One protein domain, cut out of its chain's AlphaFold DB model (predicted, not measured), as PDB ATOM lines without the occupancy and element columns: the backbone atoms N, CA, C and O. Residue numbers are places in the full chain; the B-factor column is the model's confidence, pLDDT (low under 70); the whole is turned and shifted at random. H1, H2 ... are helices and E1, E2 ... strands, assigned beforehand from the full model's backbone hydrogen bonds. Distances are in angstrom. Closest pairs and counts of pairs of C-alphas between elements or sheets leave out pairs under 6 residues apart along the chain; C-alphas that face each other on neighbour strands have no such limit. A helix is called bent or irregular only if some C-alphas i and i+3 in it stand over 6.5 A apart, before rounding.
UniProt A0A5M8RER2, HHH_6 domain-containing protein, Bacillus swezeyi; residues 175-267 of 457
ATOM      1  N   VAL A 175     -22.768 -44.732 -44.577       94.25
ATOM      2  CA  VAL A 175     -23.859 -44.156 -43.761       94.25
ATOM      3  C   VAL A 175     -24.567 -43.017 -44.478       94.25
ATOM      4  O   VAL A 175     -25.792 -42.972 -44.499       94.25
ATOM      5  N   LYS A 176     -23.801 -42.119 -45.107       94.56
ATOM      6  CA  LYS A 176     -24.359 -40.991 -45.855       94.56
ATOM      7  C   LYS A 176     -25.332 -41.467 -46.935       94.56
ATOM      8  O   LYS A 176     -26.440 -40.959 -47.013       94.56
ATOM      9  N   MET A 177     -24.936 -42.489 -47.690       94.88
ATOM     10  CA  MET A 177     -25.758 -43.082 -48.743       94.88
ATOM     11  C   MET A 177     -27.021 -43.739 -48.173       94.88
ATOM     12  O   MET A 177     -28.089 -43.577 -48.747       94.88
ATOM     13  N   LEU A 178     -26.943 -44.429 -47.029       96.12
ATOM     14  CA  LEU A 178     -28.136 -44.984 -46.374       96.12
ATOM     15  C   LEU A 178     -29.114 -43.885 -45.931       96.12
ATOM     16  O   LEU A 178     -30.318 -44.056 -46.084       96.12
ATOM     17  N   ILE A 179     -28.602 -42.767 -45.405       95.12
ATOM     18  CA  ILE A 179     -29.422 -41.623 -44.978       95.12
ATOM     19  C   ILE A 179     -30.067 -40.937 -46.185       95.12
ATOM     20  O   ILE A 179     -31.249 -40.635 -46.142       95.12
ATOM     21  N   GLU A 180     -29.311 -40.693 -47.257       94.50
ATOM     22  CA  GLU A 180     -29.813 -40.032 -48.474       94.50
ATOM     23  C   GLU A 180     -30.885 -40.851 -49.207       94.50
ATOM     24  O   GLU A 180     -31.648 -40.288 -49.983       94.50
ATOM     25  N   ASN A 181     -30.938 -42.163 -48.959       94.81
ATOM     26  CA  ASN A 181     -31.935 -43.071 -49.521       94.81
ATOM     27  C   ASN A 181     -33.015 -43.487 -48.505       94.81
ATOM     28  O   ASN A 181     -33.749 -44.437 -48.770       94.81
ATOM     29  N   ASP A 182     -33.082 -42.830 -47.340       95.25
ATOM     30  CA  ASP A 182     -34.059 -43.103 -46.274       95.25
ATOM     31  C   ASP A 182     -34.106 -44.583 -45.830       95.25
ATOM     32  O   ASP A 182     -35.155 -45.141 -45.513       95.25
ATOM     33  N   LEU A 183     -32.942 -45.248 -45.796       95.94
ATOM     34  CA  LEU A 183     -32.821 -46.680 -45.478       95.94
ATOM     35  C   LEU A 183     -32.475 -46.967 -44.011       95.94
ATOM     36  O   LEU A 183     -32.423 -48.132 -43.610       95.94
ATOM     37  N   VAL A 184     -32.192 -45.933 -43.215       95.56
ATOM     38  CA  VAL A 184     -31.823 -46.082 -41.802       95.56
ATOM     39  C   VAL A 184     -33.089 -46.137 -40.931       95.56
ATOM     40  O   VAL A 184     -33.906 -45.222 -41.019       95.56
ATOM     41  N   PRO A 185     -33.266 -47.163 -40.074       95.25
ATOM     42  CA  PRO A 185     -34.414 -47.257 -39.175       95.25
ATOM     43  C   PRO A 185     -34.545 -46.061 -38.225       95.25
ATOM     44  O   PRO A 185     -33.544 -45.489 -37.783       95.25
ATOM     45  N   GLY A 186     -35.786 -45.736 -37.844       93.81
ATOM     46  CA  GLY A 186     -36.095 -44.637 -36.921       93.81
ATOM     47  C   GLY A 186     -35.410 -44.758 -35.553       93.81
ATOM     48  O   GLY A 186     -35.051 -43.744 -34.958       93.81
ATOM     49  N   ASP A 187     -35.115 -45.982 -35.107       94.62
ATOM     50  CA  ASP A 187     -34.413 -46.281 -33.848       94.62
ATOM     51  C   ASP A 187     -32.960 -45.767 -33.794       94.62
ATOM     52  O   ASP A 187     -32.309 -45.862 -32.746       94.62
ATOM     53  N   PHE A 188     -32.444 -45.254 -34.916       96.50
ATOM     54  CA  PHE A 188     -31.129 -44.625 -35.034       96.50
ATOM     55  C   PHE A 188     -31.203 -43.102 -35.229       96.50
ATOM     56  O   PHE A 188     -30.241 -42.482 -35.690       96.50
ATOM     57  N   ALA A 189     -32.343 -42.469 -34.924       95.44
ATOM     58  CA  ALA A 189     -32.529 -41.031 -35.120       95.44
ATOM     59  C   ALA A 189     -31.445 -40.186 -34.425       95.44
ATOM     60  O   ALA A 189     -30.970 -39.201 -34.999       95.44
ATOM     61  N   LEU A 190     -31.012 -40.579 -33.220       96.19
ATOM     62  CA  LEU A 190     -29.932 -39.893 -32.508       96.19
ATOM     63  C   LEU A 190     -28.595 -40.059 -33.239       96.19
ATOM     64  O   LEU A 190     -27.909 -39.072 -33.483       96.19
ATOM     65  N   GLU A 191     -28.240 -41.267 -33.664       96.94
ATOM     66  CA  GLU A 191     -27.008 -41.555 -34.400       96.94
ATOM     67  C   GLU A 191     -26.960 -40.831 -35.753       96.94
ATOM     68  O   GLU A 191     -25.900 -40.357 -36.164       96.94
ATOM     69  N   ILE A 192     -28.105 -40.660 -36.422       96.31
ATOM     70  CA  ILE A 192     -28.219 -39.821 -37.625       96.31
ATOM     71  C   ILE A 192     -27.932 -38.352 -37.286       96.31
ATOM     72  O   ILE A 192     -27.194 -37.689 -38.023       96.31
ATOM     73  N   ARG A 193     -28.479 -37.827 -36.176       96.19
ATOM     74  CA  ARG A 193     -28.183 -36.459 -35.707       96.19
ATOM     75  C   ARG A 193     -26.699 -36.300 -35.377       96.19
ATOM     76  O   ARG A 193     -26.095 -35.338 -35.843       96.19
ATOM     77  N   LEU A 194     -26.094 -37.262 -34.677       96.69
ATOM     78  CA  LEU A 194     -24.658 -37.278 -34.371       96.69
ATOM     79  C   LEU A 194     -23.809 -37.304 -35.651       96.69
ATOM     80  O   LEU A 194     -22.842 -36.550 -35.764       96.69
ATOM     81  N   PHE A 195     -24.176 -38.120 -36.645       96.38
ATOM     82  CA  PHE A 195     -23.486 -38.181 -37.938       96.38
ATOM     83  C   PHE A 195     -23.528 -36.835 -38.677       96.38
ATOM     84  O   PHE A 195     -22.495 -36.349 -39.143       96.38
ATOM     85  N   ARG A 196     -24.711 -36.210 -38.753       95.44
ATOM     86  CA  ARG A 196     -24.894 -34.883 -39.367       95.44
ATOM     87  C   ARG A 196     -24.130 -33.803 -38.605       95.44
ATOM     88  O   ARG A 196     -23.501 -32.957 -39.235       95.44
ATOM     89  N   PHE A 197     -24.136 -33.863 -37.275       96.50
ATOM     90  CA  PHE A 197     -23.377 -32.959 -36.418       96.50
ATOM     91  C   PHE A 197     -21.873 -33.055 -36.688       96.50
ATOM     92  O   PHE A 197     -21.231 -32.036 -36.926       96.50
ATOM     93  N   LYS A 198     -21.317 -34.271 -36.765       95.50
ATOM     94  CA  LYS A 198     -19.913 -34.476 -37.140       95.50
ATOM     95  C   LYS A 198     -19.597 -33.853 -38.507       95.50
ATOM     96  O   LYS A 198     -18.628 -33.109 -38.620       95.50
ATOM     97  N   ASP A 199     -20.405 -34.127 -39.537       93.25
ATOM     98  CA  ASP A 199     -20.197 -33.553 -40.882       93.25
ATOM     99  C   ASP A 199     -20.283 -32.016 -40.890       93.25
ATOM    100  O   ASP A 199     -19.580 -31.350 -41.657       93.25
ATOM    101  N   TYR A 200     -21.121 -31.450 -40.021       94.88
ATOM    102  CA  TYR A 200     -21.263 -30.010 -39.834       94.88
ATOM    103  C   TYR A 200     -20.003 -29.383 -39.222       94.88
ATOM    104  O   TYR A 200     -19.421 -28.468 -39.810       94.88
ATOM    105  N   ILE A 201     -19.543 -29.892 -38.075       95.00
ATOM    106  CA  ILE A 201     -18.424 -29.291 -37.334       95.00
ATOM    107  C   ILE A 201     -17.062 -29.566 -37.980       95.00
ATOM    108  O   ILE A 201     -16.165 -28.733 -37.876       95.00
ATOM    109  N   SER A 202     -16.897 -30.676 -38.714       92.62
ATOM    110  CA  SER A 202     -15.633 -31.013 -39.392       92.62
ATOM    111  C   SER A 202     -15.194 -29.964 -40.426       92.62
ATOM    112  O   SER A 202     -14.035 -29.961 -40.842       92.62
ATOM    113  N   LYS A 203     -16.096 -29.066 -40.841       92.31
ATOM    114  CA  LYS A 203     -15.818 -27.957 -41.767       92.31
ATOM    115  C   LYS A 203     -15.348 -26.679 -41.052       92.31
ATOM    116  O   LYS A 203     -14.858 -25.773 -41.715       92.31
ATOM    117  N   ARG A 204     -15.458 -26.605 -39.720       91.38
ATOM    118  CA  ARG A 204     -15.177 -25.414 -38.893       91.38
ATOM    119  C   ARG A 204     -13.807 -25.484 -38.217       91.38
ATOM    120  O   ARG A 204     -13.686 -25.383 -36.998       91.38
ATOM    121  N   VAL A 205     -12.762 -25.699 -39.013       93.06
ATOM    122  CA  VAL A 205     -11.390 -25.802 -38.497       93.06
ATOM    123  C   VAL A 205     -10.895 -24.427 -38.051       93.06
ATOM    124  O   VAL A 205     -10.743 -23.531 -38.875       93.06
ATOM    125  N   PHE A 206     -10.607 -24.291 -36.760       92.75
ATOM    126  CA  PHE A 206     -10.053 -23.086 -36.150       92.75
ATOM    127  C   PHE A 206      -8.529 -23.053 -36.249       92.75
ATOM    128  O   PHE A 206      -7.943 -22.100 -36.757       92.75
ATOM    129  N   LYS A 207      -7.876 -24.129 -35.797       93.69
ATOM    130  CA  LYS A 207      -6.415 -24.243 -35.769       93.69
ATOM    131  C   LYS A 207      -5.987 -25.682 -36.018       93.69
ATOM    132  O   LYS A 207      -6.665 -26.620 -35.608       93.69
ATOM    133  N   LYS A 208      -4.851 -25.867 -36.688       93.75
ATOM    134  CA  LYS A 208      -4.192 -27.173 -36.821       93.75
ATOM    135  C   LYS A 208      -3.012 -27.230 -35.856       93.75
ATOM    136  O   LYS A 208      -2.301 -26.238 -35.708       93.75
ATOM    137  N   ILE A 209      -2.840 -28.369 -35.200       91.19
ATOM    138  CA  ILE A 209      -1.720 -28.653 -34.304       91.19
ATOM    139  C   ILE A 209      -0.874 -29.730 -34.977       91.19
ATOM    140  O   ILE A 209      -1.417 -30.748 -35.410       91.19
ATOM    141  N   ASP A 210       0.436 -29.512 -35.070       87.75
ATOM    142  CA  ASP A 210       1.343 -30.443 -35.748       87.75
ATOM    143  C   ASP A 210       1.846 -31.564 -34.825       87.75
ATOM    144  O   ASP A 210       2.046 -32.691 -35.282       87.75
ATOM    145  N   SER A 211       1.987 -31.300 -33.519       84.31
ATOM    146  CA  SER A 211       2.430 -32.296 -32.539       84.31
ATOM    147  C   SER A 211       1.779 -32.097 -31.157       84.31
ATOM    148  O   SER A 211       2.020 -31.066 -30.530       84.31
ATOM    149  N   PRO A 212       0.973 -33.060 -30.661       84.25
ATOM    150  CA  PRO A 212       0.430 -34.190 -31.413       84.25
ATOM    151  C   PRO A 212      -0.502 -33.696 -32.530       84.25
ATOM    152  O   PRO A 212      -1.244 -32.736 -32.341       84.25
ATOM    153  N   LYS A 213      -0.484 -34.372 -33.686       92.88
ATOM    154  CA  LYS A 213      -1.311 -33.984 -34.836       92.88
ATOM    155  C   LYS A 213      -2.797 -33.961 -34.467       92.88
ATOM    156  O   LYS A 213      -3.359 -35.010 -34.139       92.88
ATOM    157  N   ASP A 214      -3.418 -32.790 -34.561       94.06
ATOM    158  CA  ASP A 214      -4.832 -32.580 -34.242       94.06
ATOM    159  C   ASP A 214      -5.416 -31.371 -34.991       94.06
ATOM    160  O   ASP A 214      -4.691 -30.542 -35.554       94.06
ATOM    161  N   LYS A 215      -6.744 -31.264 -35.003       95.56
ATOM    162  CA  LYS A 215      -7.459 -30.065 -35.438       95.56
ATOM    163  C   LYS A 215      -8.361 -29.583 -34.321       95.56
ATOM    164  O   LYS A 215      -9.130 -30.357 -33.761       95.56
ATOM    165  N   LEU A 216      -8.294 -28.289 -34.059       95.69
ATOM    166  CA  LEU A 216      -9.221 -27.610 -33.177       95.69
ATOM    167  C   LEU A 216     -10.397 -27.100 -34.003       95.69
ATOM    168  O   LEU A 216     -10.191 -26.451 -35.033       95.69
ATOM    169  N   LEU A 217     -11.613 -27.418 -33.573       96.12
ATOM    170  CA  LEU A 217     -12.856 -27.016 -34.225       96.12
ATOM    171  C   LEU A 217     -13.538 -25.940 -33.378       96.12
ATOM    172  O   LEU A 217     -13.664 -26.117 -32.170       96.12
ATOM    173  N   LEU A 218     -13.979 -24.850 -34.009       96.00
ATOM    174  CA  LEU A 218     -14.750 -23.792 -33.346       96.00
ATOM    175  C   LEU A 218     -16.244 -24.039 -33.572       96.00
ATOM    176  O   LEU A 218     -16.709 -24.071 -34.717       96.00
ATOM    177  N   LEU A 219     -16.991 -24.227 -32.488       94.94
ATOM    178  CA  LEU A 219     -18.432 -24.466 -32.533       94.94
ATOM    179  C   LEU A 219     -19.190 -23.134 -32.534       94.94
ATOM    180  O   LEU A 219     -18.883 -22.260 -31.741       94.94
ATOM    181  N   ASP A 220     -20.193 -22.968 -33.399       93.88
ATOM    182  CA  ASP A 220     -21.141 -21.853 -33.251       93.88
ATOM    183  C   ASP A 220     -22.162 -22.141 -32.146       93.88
ATOM    184  O   ASP A 220     -22.138 -23.208 -31.533       93.88
ATOM    185  N   ASP A 221     -23.084 -21.213 -31.899       92.19
ATOM    186  CA  ASP A 221     -24.101 -21.355 -30.848       92.19
ATOM    187  C   ASP A 221     -24.970 -22.605 -31.036       92.19
ATOM    188  O   ASP A 221     -25.250 -23.336 -30.083       92.19
ATOM    189  N   ILE A 222     -25.337 -22.901 -32.287       91.88
ATOM    190  CA  ILE A 222     -26.138 -24.079 -32.636       91.88
ATOM    191  C   ILE A 222     -25.355 -25.359 -32.327       91.88
ATOM    192  O   ILE A 222     -25.870 -26.260 -31.661       91.88
ATOM    193  N   ALA A 223     -24.106 -25.450 -32.792       94.00
ATOM    194  CA  ALA A 223     -23.272 -26.615 -32.543       94.00
ATOM    195  C   ALA A 223     -22.912 -26.767 -31.065       94.00
ATOM    196  O   ALA A 223     -22.864 -27.893 -30.583       94.00
ATOM    197  N   SER A 224     -22.692 -25.663 -30.350       93.00
ATOM    198  CA  SER A 224     -22.372 -25.662 -28.919       93.00
ATOM    199  C   SER A 224     -23.546 -26.173 -28.091       93.00
ATOM    200  O   SER A 224     -23.352 -27.010 -27.215       93.00
ATOM    201  N   THR A 225     -24.773 -25.756 -28.421       94.12
ATOM    202  CA  THR A 225     -25.996 -26.254 -27.767       94.12
ATOM    203  C   THR A 225     -26.119 -27.768 -27.932       94.12
ATOM    204  O   THR A 225     -26.212 -28.499 -26.951       94.12
ATOM    205  N   PHE A 226     -26.022 -28.258 -29.174       95.38
ATOM    206  CA  PHE A 226     -26.095 -29.694 -29.450       95.38
ATOM    207  C   PHE A 226     -24.932 -30.477 -28.821       95.38
ATOM    208  O   PHE A 226     -25.116 -31.612 -28.386       95.38
ATOM    209  N   TYR A 227     -23.732 -29.891 -28.787       95.56
ATOM    210  CA  TYR A 227     -22.564 -30.492 -28.153       95.56
ATOM    211  C   TYR A 227     -22.815 -30.705 -26.658       95.56
ATOM    212  O   TYR A 227     -22.712 -31.834 -26.192       95.56
ATOM    213  N   ASN A 228     -23.227 -29.657 -25.939       94.06
ATOM    214  CA  ASN A 228     -23.465 -29.706 -24.493       94.06
ATOM    215  C   ASN A 228     -24.585 -30.687 -24.103       94.06
ATOM    216  O   ASN A 228     -24.534 -31.291 -23.038       94.06
ATOM    217  N   GLU A 229     -25.590 -30.876 -24.963       95.38
ATOM    218  CA  GLU A 229     -26.672 -31.846 -24.735       95.38
ATOM    219  C   GLU A 229     -26.231 -33.310 -24.890       95.38
ATOM    220  O   GLU A 229     -26.879 -34.220 -24.363       95.38
ATOM    221  N   HIS A 230     -25.180 -33.574 -25.675       95.38
ATOM    222  CA  HIS A 230     -24.913 -34.919 -26.185       95.38
ATOM    223  C   HIS A 230     -23.478 -35.416 -26.028       95.38
ATOM    224  O   HIS A 230     -23.269 -36.614 -26.226       95.38
ATOM    225  N   PHE A 231     -22.516 -34.568 -25.678       95.44
ATOM    226  CA  PHE A 231     -21.101 -34.901 -25.503       95.44
ATOM    227  C   PHE A 231     -20.596 -34.413 -24.146       95.44
ATOM    228  O   PHE A 231     -21.171 -33.505 -23.549       95.44
ATOM    229  N   ASP A 232     -19.535 -35.041 -23.648       92.44
ATOM    230  CA  ASP A 232     -18.902 -34.632 -22.397       92.44
ATOM    231  C   ASP A 232     -17.939 -33.447 -22.610       92.44
ATOM    232  O   ASP A 232     -17.539 -33.110 -23.726       92.44
ATOM    233  N   GLU A 233     -17.533 -32.781 -21.529       91.69
ATOM    234  CA  GLU A 233     -16.606 -31.643 -21.612       91.69
ATOM    235  C   GLU A 233     -15.160 -32.068 -21.941       91.69
ATOM    236  O   GLU A 233     -14.294 -31.219 -22.142       91.69
ATOM    237  N   SER A 234     -14.871 -33.372 -22.057       90.56
ATOM    238  CA  SER A 234     -13.496 -33.886 -22.163       90.56
ATOM    239  C   SER A 234     -12.781 -33.502 -23.458       90.56
ATOM    240  O   SER A 234     -11.553 -33.596 -23.534       90.56
ATOM    241  N   SER A 235     -13.528 -33.090 -24.488       92.38
ATOM    242  CA  SER A 235     -12.945 -32.638 -25.752       92.38
ATOM    243  C   SER A 235     -12.787 -31.122 -25.867       92.38
ATOM    244  O   SER A 235     -12.170 -30.670 -26.832       92.38
ATOM    245  N   ILE A 236     -13.279 -30.344 -24.897       94.00
ATOM    246  CA  ILE A 236     -13.140 -28.882 -24.866       94.00
ATOM    247  C   ILE A 236     -11.698 -28.528 -24.489       94.00
ATOM    248  O   ILE A 236     -11.164 -29.019 -23.497       94.00
ATOM    249  N   VAL A 237     -11.056 -27.685 -25.299       94.00
ATOM    250  CA  VAL A 237      -9.662 -27.262 -25.090       94.00
ATOM    251  C   VAL A 237      -9.510 -25.765 -24.849       94.00
ATOM    252  O   VAL A 237      -8.499 -25.360 -24.284       94.00
ATOM    253  N   ASP A 238     -10.468 -24.950 -25.294       91.81
ATOM    254  CA  ASP A 238     -10.443 -23.492 -25.135       91.81
ATOM    255  C   ASP A 238     -11.848 -22.890 -25.359       91.81
ATOM    256  O   ASP A 238     -12.763 -23.570 -25.838       91.81
ATOM    257  N   VAL A 239     -12.013 -21.603 -25.050       90.69
ATOM    258  CA  VAL A 239     -13.214 -20.811 -25.347       90.69
ATOM    259  C   VAL A 239     -12.800 -19.518 -26.047       90.69
ATOM    260  O   VAL A 239     -12.139 -18.660 -25.467       90.69
ATOM    261  N   HIS A 240     -13.232 -19.338 -27.295       89.00
ATOM    262  CA  HIS A 240     -12.863 -18.191 -28.121       89.00
ATOM    263  C   HIS A 240     -14.085 -17.311 -28.403       89.00
ATOM    264  O   HIS A 240     -15.008 -17.725 -29.101       89.00
ATOM    265  N   HIS A 241     -14.097 -16.088 -27.861       85.81
ATOM    266  CA  HIS A 241     -15.228 -15.146 -27.950       85.81
ATOM    267  C   HIS A 241     -16.582 -15.744 -27.518       85.81
ATOM    268  O   HIS A 241     -17.606 -15.483 -28.139       85.81
ATOM    269  N   GLY A 242     -16.588 -16.555 -26.456       84.38
ATOM    270  CA  GLY A 242     -17.805 -17.198 -25.940       84.38
ATOM    271  C   GLY A 242     -18.208 -18.489 -26.661       84.38
ATOM    272  O   GLY A 242     -19.159 -19.139 -26.243       84.38
ATOM    273  N   HIS A 243     -17.468 -18.900 -27.693       90.31
ATOM    274  CA  HIS A 243     -17.702 -20.138 -28.431       90.31
ATOM    275  C   HIS A 243     -16.715 -21.238 -28.028       90.31
ATOM    276  O   HIS A 243     -15.526 -20.980 -27.823       90.31
ATOM    277  N   LEU A 244     -17.199 -22.479 -27.954       93.19
ATOM    278  CA  LEU A 244     -16.384 -23.630 -27.568       93.19
ATOM    279  C   LEU A 244     -15.372 -23.990 -28.665       93.19
ATOM    280  O   LEU A 244     -15.724 -24.109 -29.844       93.19
ATOM    281  N   VAL A 245     -14.126 -24.230 -28.262       95.50
ATOM    282  CA  VAL A 245     -13.080 -24.814 -29.106       95.50
ATOM    283  C   VAL A 245     -12.829 -26.240 -28.634       95.50
ATOM    284  O   VAL A 245     -12.445 -26.462 -27.486       95.50
ATOM    285  N   ILE A 246     -13.018 -27.212 -29.526       96.25
ATOM    286  CA  ILE A 246     -12.877 -28.638 -29.202       96.25
ATOM    287  C   ILE A 246     -11.760 -29.315 -30.006       96.25
ATOM    288  O   ILE A 246     -11.489 -28.946 -31.151       96.25
ATOM    289  N   SER A 247     -11.135 -30.342 -29.432       95.75
ATOM    290  CA  SER A 247     -10.191 -31.240 -30.112       95.75
ATOM    291  C   SER A 247     -10.938 -32.256 -30.987       95.75
ATOM    292  O   SER A 247     -11.696 -33.082 -30.473       95.75
ATOM    293  N   GLU A 248     -10.685 -32.264 -32.306       95.81
ATOM    294  CA  GLU A 248     -11.256 -33.245 -33.251       95.81
ATOM    295  C   GLU A 248     -10.908 -34.678 -32.823       95.81
ATOM    296  O   GLU A 248     -11.755 -35.574 -32.883       95.81
ATOM    297  N   LYS A 249      -9.676 -34.910 -32.351       94.25
ATOM    298  CA  LYS A 249      -9.219 -36.230 -31.904       94.25
ATOM    299  C   LYS A 249      -9.926 -36.709 -30.636       94.25
ATOM    300  O   LYS A 249     -10.308 -37.881 -30.585       94.25
ATOM    301  N   ALA A 250     -10.071 -35.857 -29.620       94.38
ATOM    302  CA  ALA A 250     -10.762 -36.218 -28.379       94.38
ATOM    303  C   ALA A 250     -12.261 -36.435 -28.633       94.38
ATOM    304  O   ALA A 250     -12.783 -37.506 -28.318       94.38
ATOM    305  N   PHE A 251     -12.899 -35.503 -29.345       96.38
ATOM    306  CA  PHE A 251     -14.291 -35.604 -29.779       96.38
ATOM    307  C   PHE A 251     -14.558 -36.903 -30.545       96.38
ATOM    308  O   PHE A 251     -15.513 -37.629 -30.262       96.38
ATOM    309  N   LYS A 252     -13.681 -37.250 -31.498       95.19
ATOM    310  CA  LYS A 252     -13.854 -38.445 -32.328       95.19
ATOM    311  C   LYS A 252     -13.905 -39.729 -31.497       95.19
ATOM    312  O   LYS A 252     -14.648 -40.638 -31.860       95.19
ATOM    313  N   LYS A 253     -13.148 -39.821 -30.400       95.19
ATOM    314  CA  LYS A 253     -13.181 -41.000 -29.519       95.19
ATOM    315  C   LYS A 253     -14.553 -41.176 -28.878       95.19
ATOM    316  O   LYS A 253     -15.070 -42.290 -28.851       95.19
ATOM    317  N   GLU A 254     -15.152 -40.098 -28.377       96.31
ATOM    318  CA  GLU A 254     -16.499 -40.158 -27.813       96.31
ATOM    319  C   GLU A 254     -17.551 -40.435 -28.895       96.31
ATOM    320  O   GLU A 254     -18.372 -41.340 -28.733       96.31
ATOM    321  N   TYR A 255     -17.467 -39.738 -30.029       96.62
ATOM    322  CA  TYR A 255     -18.326 -39.965 -31.191       96.62
ATOM    323  C   TYR A 255     -18.317 -41.437 -31.629       96.62
ATOM    324  O   TYR A 255     -19.376 -42.044 -31.773       96.62
ATOM    325  N   ASP A 256     -17.141 -42.050 -31.789       96.19
ATOM    326  CA  ASP A 256     -17.030 -43.445 -32.224       96.19
ATOM    327  C   ASP A 256     -17.686 -44.419 -31.225       96.19
ATOM    328  O   ASP A 256     -18.275 -45.413 -31.654       96.19
ATOM    329  N   ARG A 257     -17.642 -44.123 -29.912       96.38
ATOM    330  CA  ARG A 257     -18.362 -44.900 -28.883       96.38
ATOM    331  C   ARG A 257     -19.877 -44.788 -29.060       96.38
ATOM    332  O   ARG A 257     -20.557 -45.811 -29.077       96.38
ATOM    333  N   LYS A 258     -20.404 -43.572 -29.246       96.06
ATOM    334  CA  LYS A 258     -21.849 -43.339 -29.441       96.06
ATOM    335  C   LYS A 258     -22.372 -43.927 -30.757       96.06
ATOM    336  O   LYS A 258     -23.520 -44.348 -30.824       96.06
ATOM    337  N   MET A 259     -21.529 -44.036 -31.785       96.94
ATOM    338  CA  MET A 259     -21.899 -44.629 -33.079       96.94
ATOM    339  C   MET A 259     -21.837 -46.165 -33.115       96.94
ATOM    340  O   MET A 259     -22.154 -46.754 -34.151       96.94
ATOM    341  N   LEU A 260     -21.430 -46.837 -32.030       96.25
ATOM    342  CA  LEU A 260     -21.207 -48.288 -32.026       96.25
ATOM    343  C   LEU A 260     -22.478 -49.081 -32.363       96.25
ATOM    344  O   LEU A 260     -22.409 -50.041 -33.129       96.25
ATOM    345  N   LYS A 261     -23.641 -48.644 -31.859       95.62
ATOM    346  CA  LYS A 261     -24.944 -49.263 -32.150       95.62
ATOM    347  C   LYS A 261     -25.229 -49.263 -33.656       95.62
ATOM    348  O   LYS A 261     -25.495 -50.315 -34.235       95.62
ATOM    349  N   LEU A 262     -25.092 -48.101 -34.303       96.19
ATOM    350  CA  LEU A 262     -25.275 -47.968 -35.748       96.19
ATOM    351  C   LEU A 262     -24.220 -48.767 -36.526       96.19
ATOM    352  O   LEU A 262     -24.554 -49.456 -37.486       96.19
ATOM    353  N   LYS A 263     -22.950 -48.718 -36.102       96.31
ATOM    354  CA  LYS A 263     -21.856 -49.470 -36.734       96.31
ATOM    355  C   LYS A 263     -22.129 -50.976 -36.735       96.31
ATOM    356  O   LYS A 263     -21.894 -51.627 -37.750       96.31
ATOM    357  N   ASN A 264     -22.633 -51.514 -35.626       96.06
ATOM    358  CA  ASN A 264     -22.977 -52.929 -35.510       96.06
ATOM    359  C   ASN A 264     -24.130 -53.298 -36.447       96.06
ATOM    360  O   ASN A 264     -24.031 -54.296 -37.155       96.06
ATOM    361  N   TRP A 265     -25.175 -52.468 -36.519       96.38
ATOM    362  CA  TRP A 265     -26.281 -52.680 -37.455       96.38
ATOM    363  C   TRP A 265     -25.822 -52.641 -38.920       96.38
ATOM    364  O   TRP A 265     -26.167 -53.538 -39.686       96.38
ATOM    365  N   ILE A 266     -24.969 -51.683 -39.299       95.38
ATOM    366  CA  ILE A 266     -24.385 -51.581 -40.651       95.38
ATOM    367  C   ILE A 266     -23.607 -52.840 -41.043       95.38
ATOM    368  O   ILE A 266     -23.583 -53.202 -42.216       95.38
ATOM    369  N   GLY A 267     -22.974 -53.504 -40.074       94.56
ATOM    370  CA  GLY A 267     -22.250 -54.754 -40.297       94.56
ATOM    371  C   GLY A 267     -23.146 -55.964 -40.585       94.56
ATOM    372  O   GLY A 267     -22.627 -57.014 -40.958       94.56
TER     373      GLY A 267
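This is residues 175 to 267 of the 457 residues of the protein "HHH_6 domain-containing protein" of Bacillus swezeyi (UniProt A0A5M8RER2). A curled sheet of four strands, E1, E2, E4 and E3, makes one end of the domain, and two helices lead from it to the other end: H2 runs toward the sheet and H4 away from it, their lines at only 4 degrees. The short helices H1 and H5 lie at the end far from the sheet, and H3 sits to the side, grazing the sheet near E4 with its residues 221 to 228 and near the end of H2 at Ile 201. The 93 printed residues hold five named helices and four named strands, in the order H1 H2 E1 E2 H3 E3 E4 H4 H5, and the class is mixed, helices and strands. The sheet has the order E1 - E2 - E4 - E3, all antiparallel. The whole is compact, with a radius of gyration of the C-alphas of 14.1 A and spans of 39 by 27 by 21 A.

In the sheet, E1 is residues 205 to 210, 13.8 A long, E2 is 213 to 218, 16.9 A, E3 is 236 to 240, and E4 is 243 to 247, 13.5 A. H2, residues 186 to 201, is 23.4 A long and irregular: C-alphas 187 and 190 are 7.9 A apart. H3 is residues 221 to 230, 14.4 A, and H4 is 248 to 258, 15.1 A. H1, residues 175 to 180, begins with C-alpha 175 at (-23.859, -44.156, -43.761). H5, residues 260 to 266, ends with C-alpha 266 at (-24.385, -51.581, -40.651).

The sheet is strongly twisted, only just, with C-alphas up to 4.5 A off its best plane. E1 and E2 are a hairpin, with N 206 and O 216 within hydrogen-bond range at 2.8 A. E2 and E4 are antiparallel at 161 degrees, with N 217 and O 246 at 2.9 A. E3 and E4 are a hairpin, with N 245 and O 238 at 2.9 A. E2, H3 and E3 form a split strand-helix-strand unit, two strands running the same way with E4 between them in the sheet; its crossover is right-handed. H3 only grazes the sheet; the C-alphas of Ser 224 and Leu 244 are 6.5 A apart. H4 is on the sheet over E3 at a height of 11.7 A and stands up from it at 68 degrees. H2 and H4 are close but not clearly touching, opposite ways at a shallow tilt of 4 degrees, closest at the C-alphas of Glu 191 and Lys 258, 7.4 A. H2 and H3 are close but not clearly touching, closest at the C-alphas of Ile 201 and Ala 223, 7.3 A. H1 and H2 are about perpendicular at 77 degrees, close but not clearly touching, with the C-alphas of Ile 179 and Ile 192 at 7.7 A. H5 is close to H2 but not clearly touching, with the C-alphas of Glu 191 and Leu 262 at 6.8 A. Every O i to N i+4 pair is within hydrogen-bond range in H1, H3 and H5, against 10 of 12 in H2 and 6 of 7 in H4.

The two C-alphas farthest apart are those of His 241 and Gly 267, 42.1 A. The printed part has no cut and no long link. Its mean pLDDT is 94.1, and no printed residue is under 70.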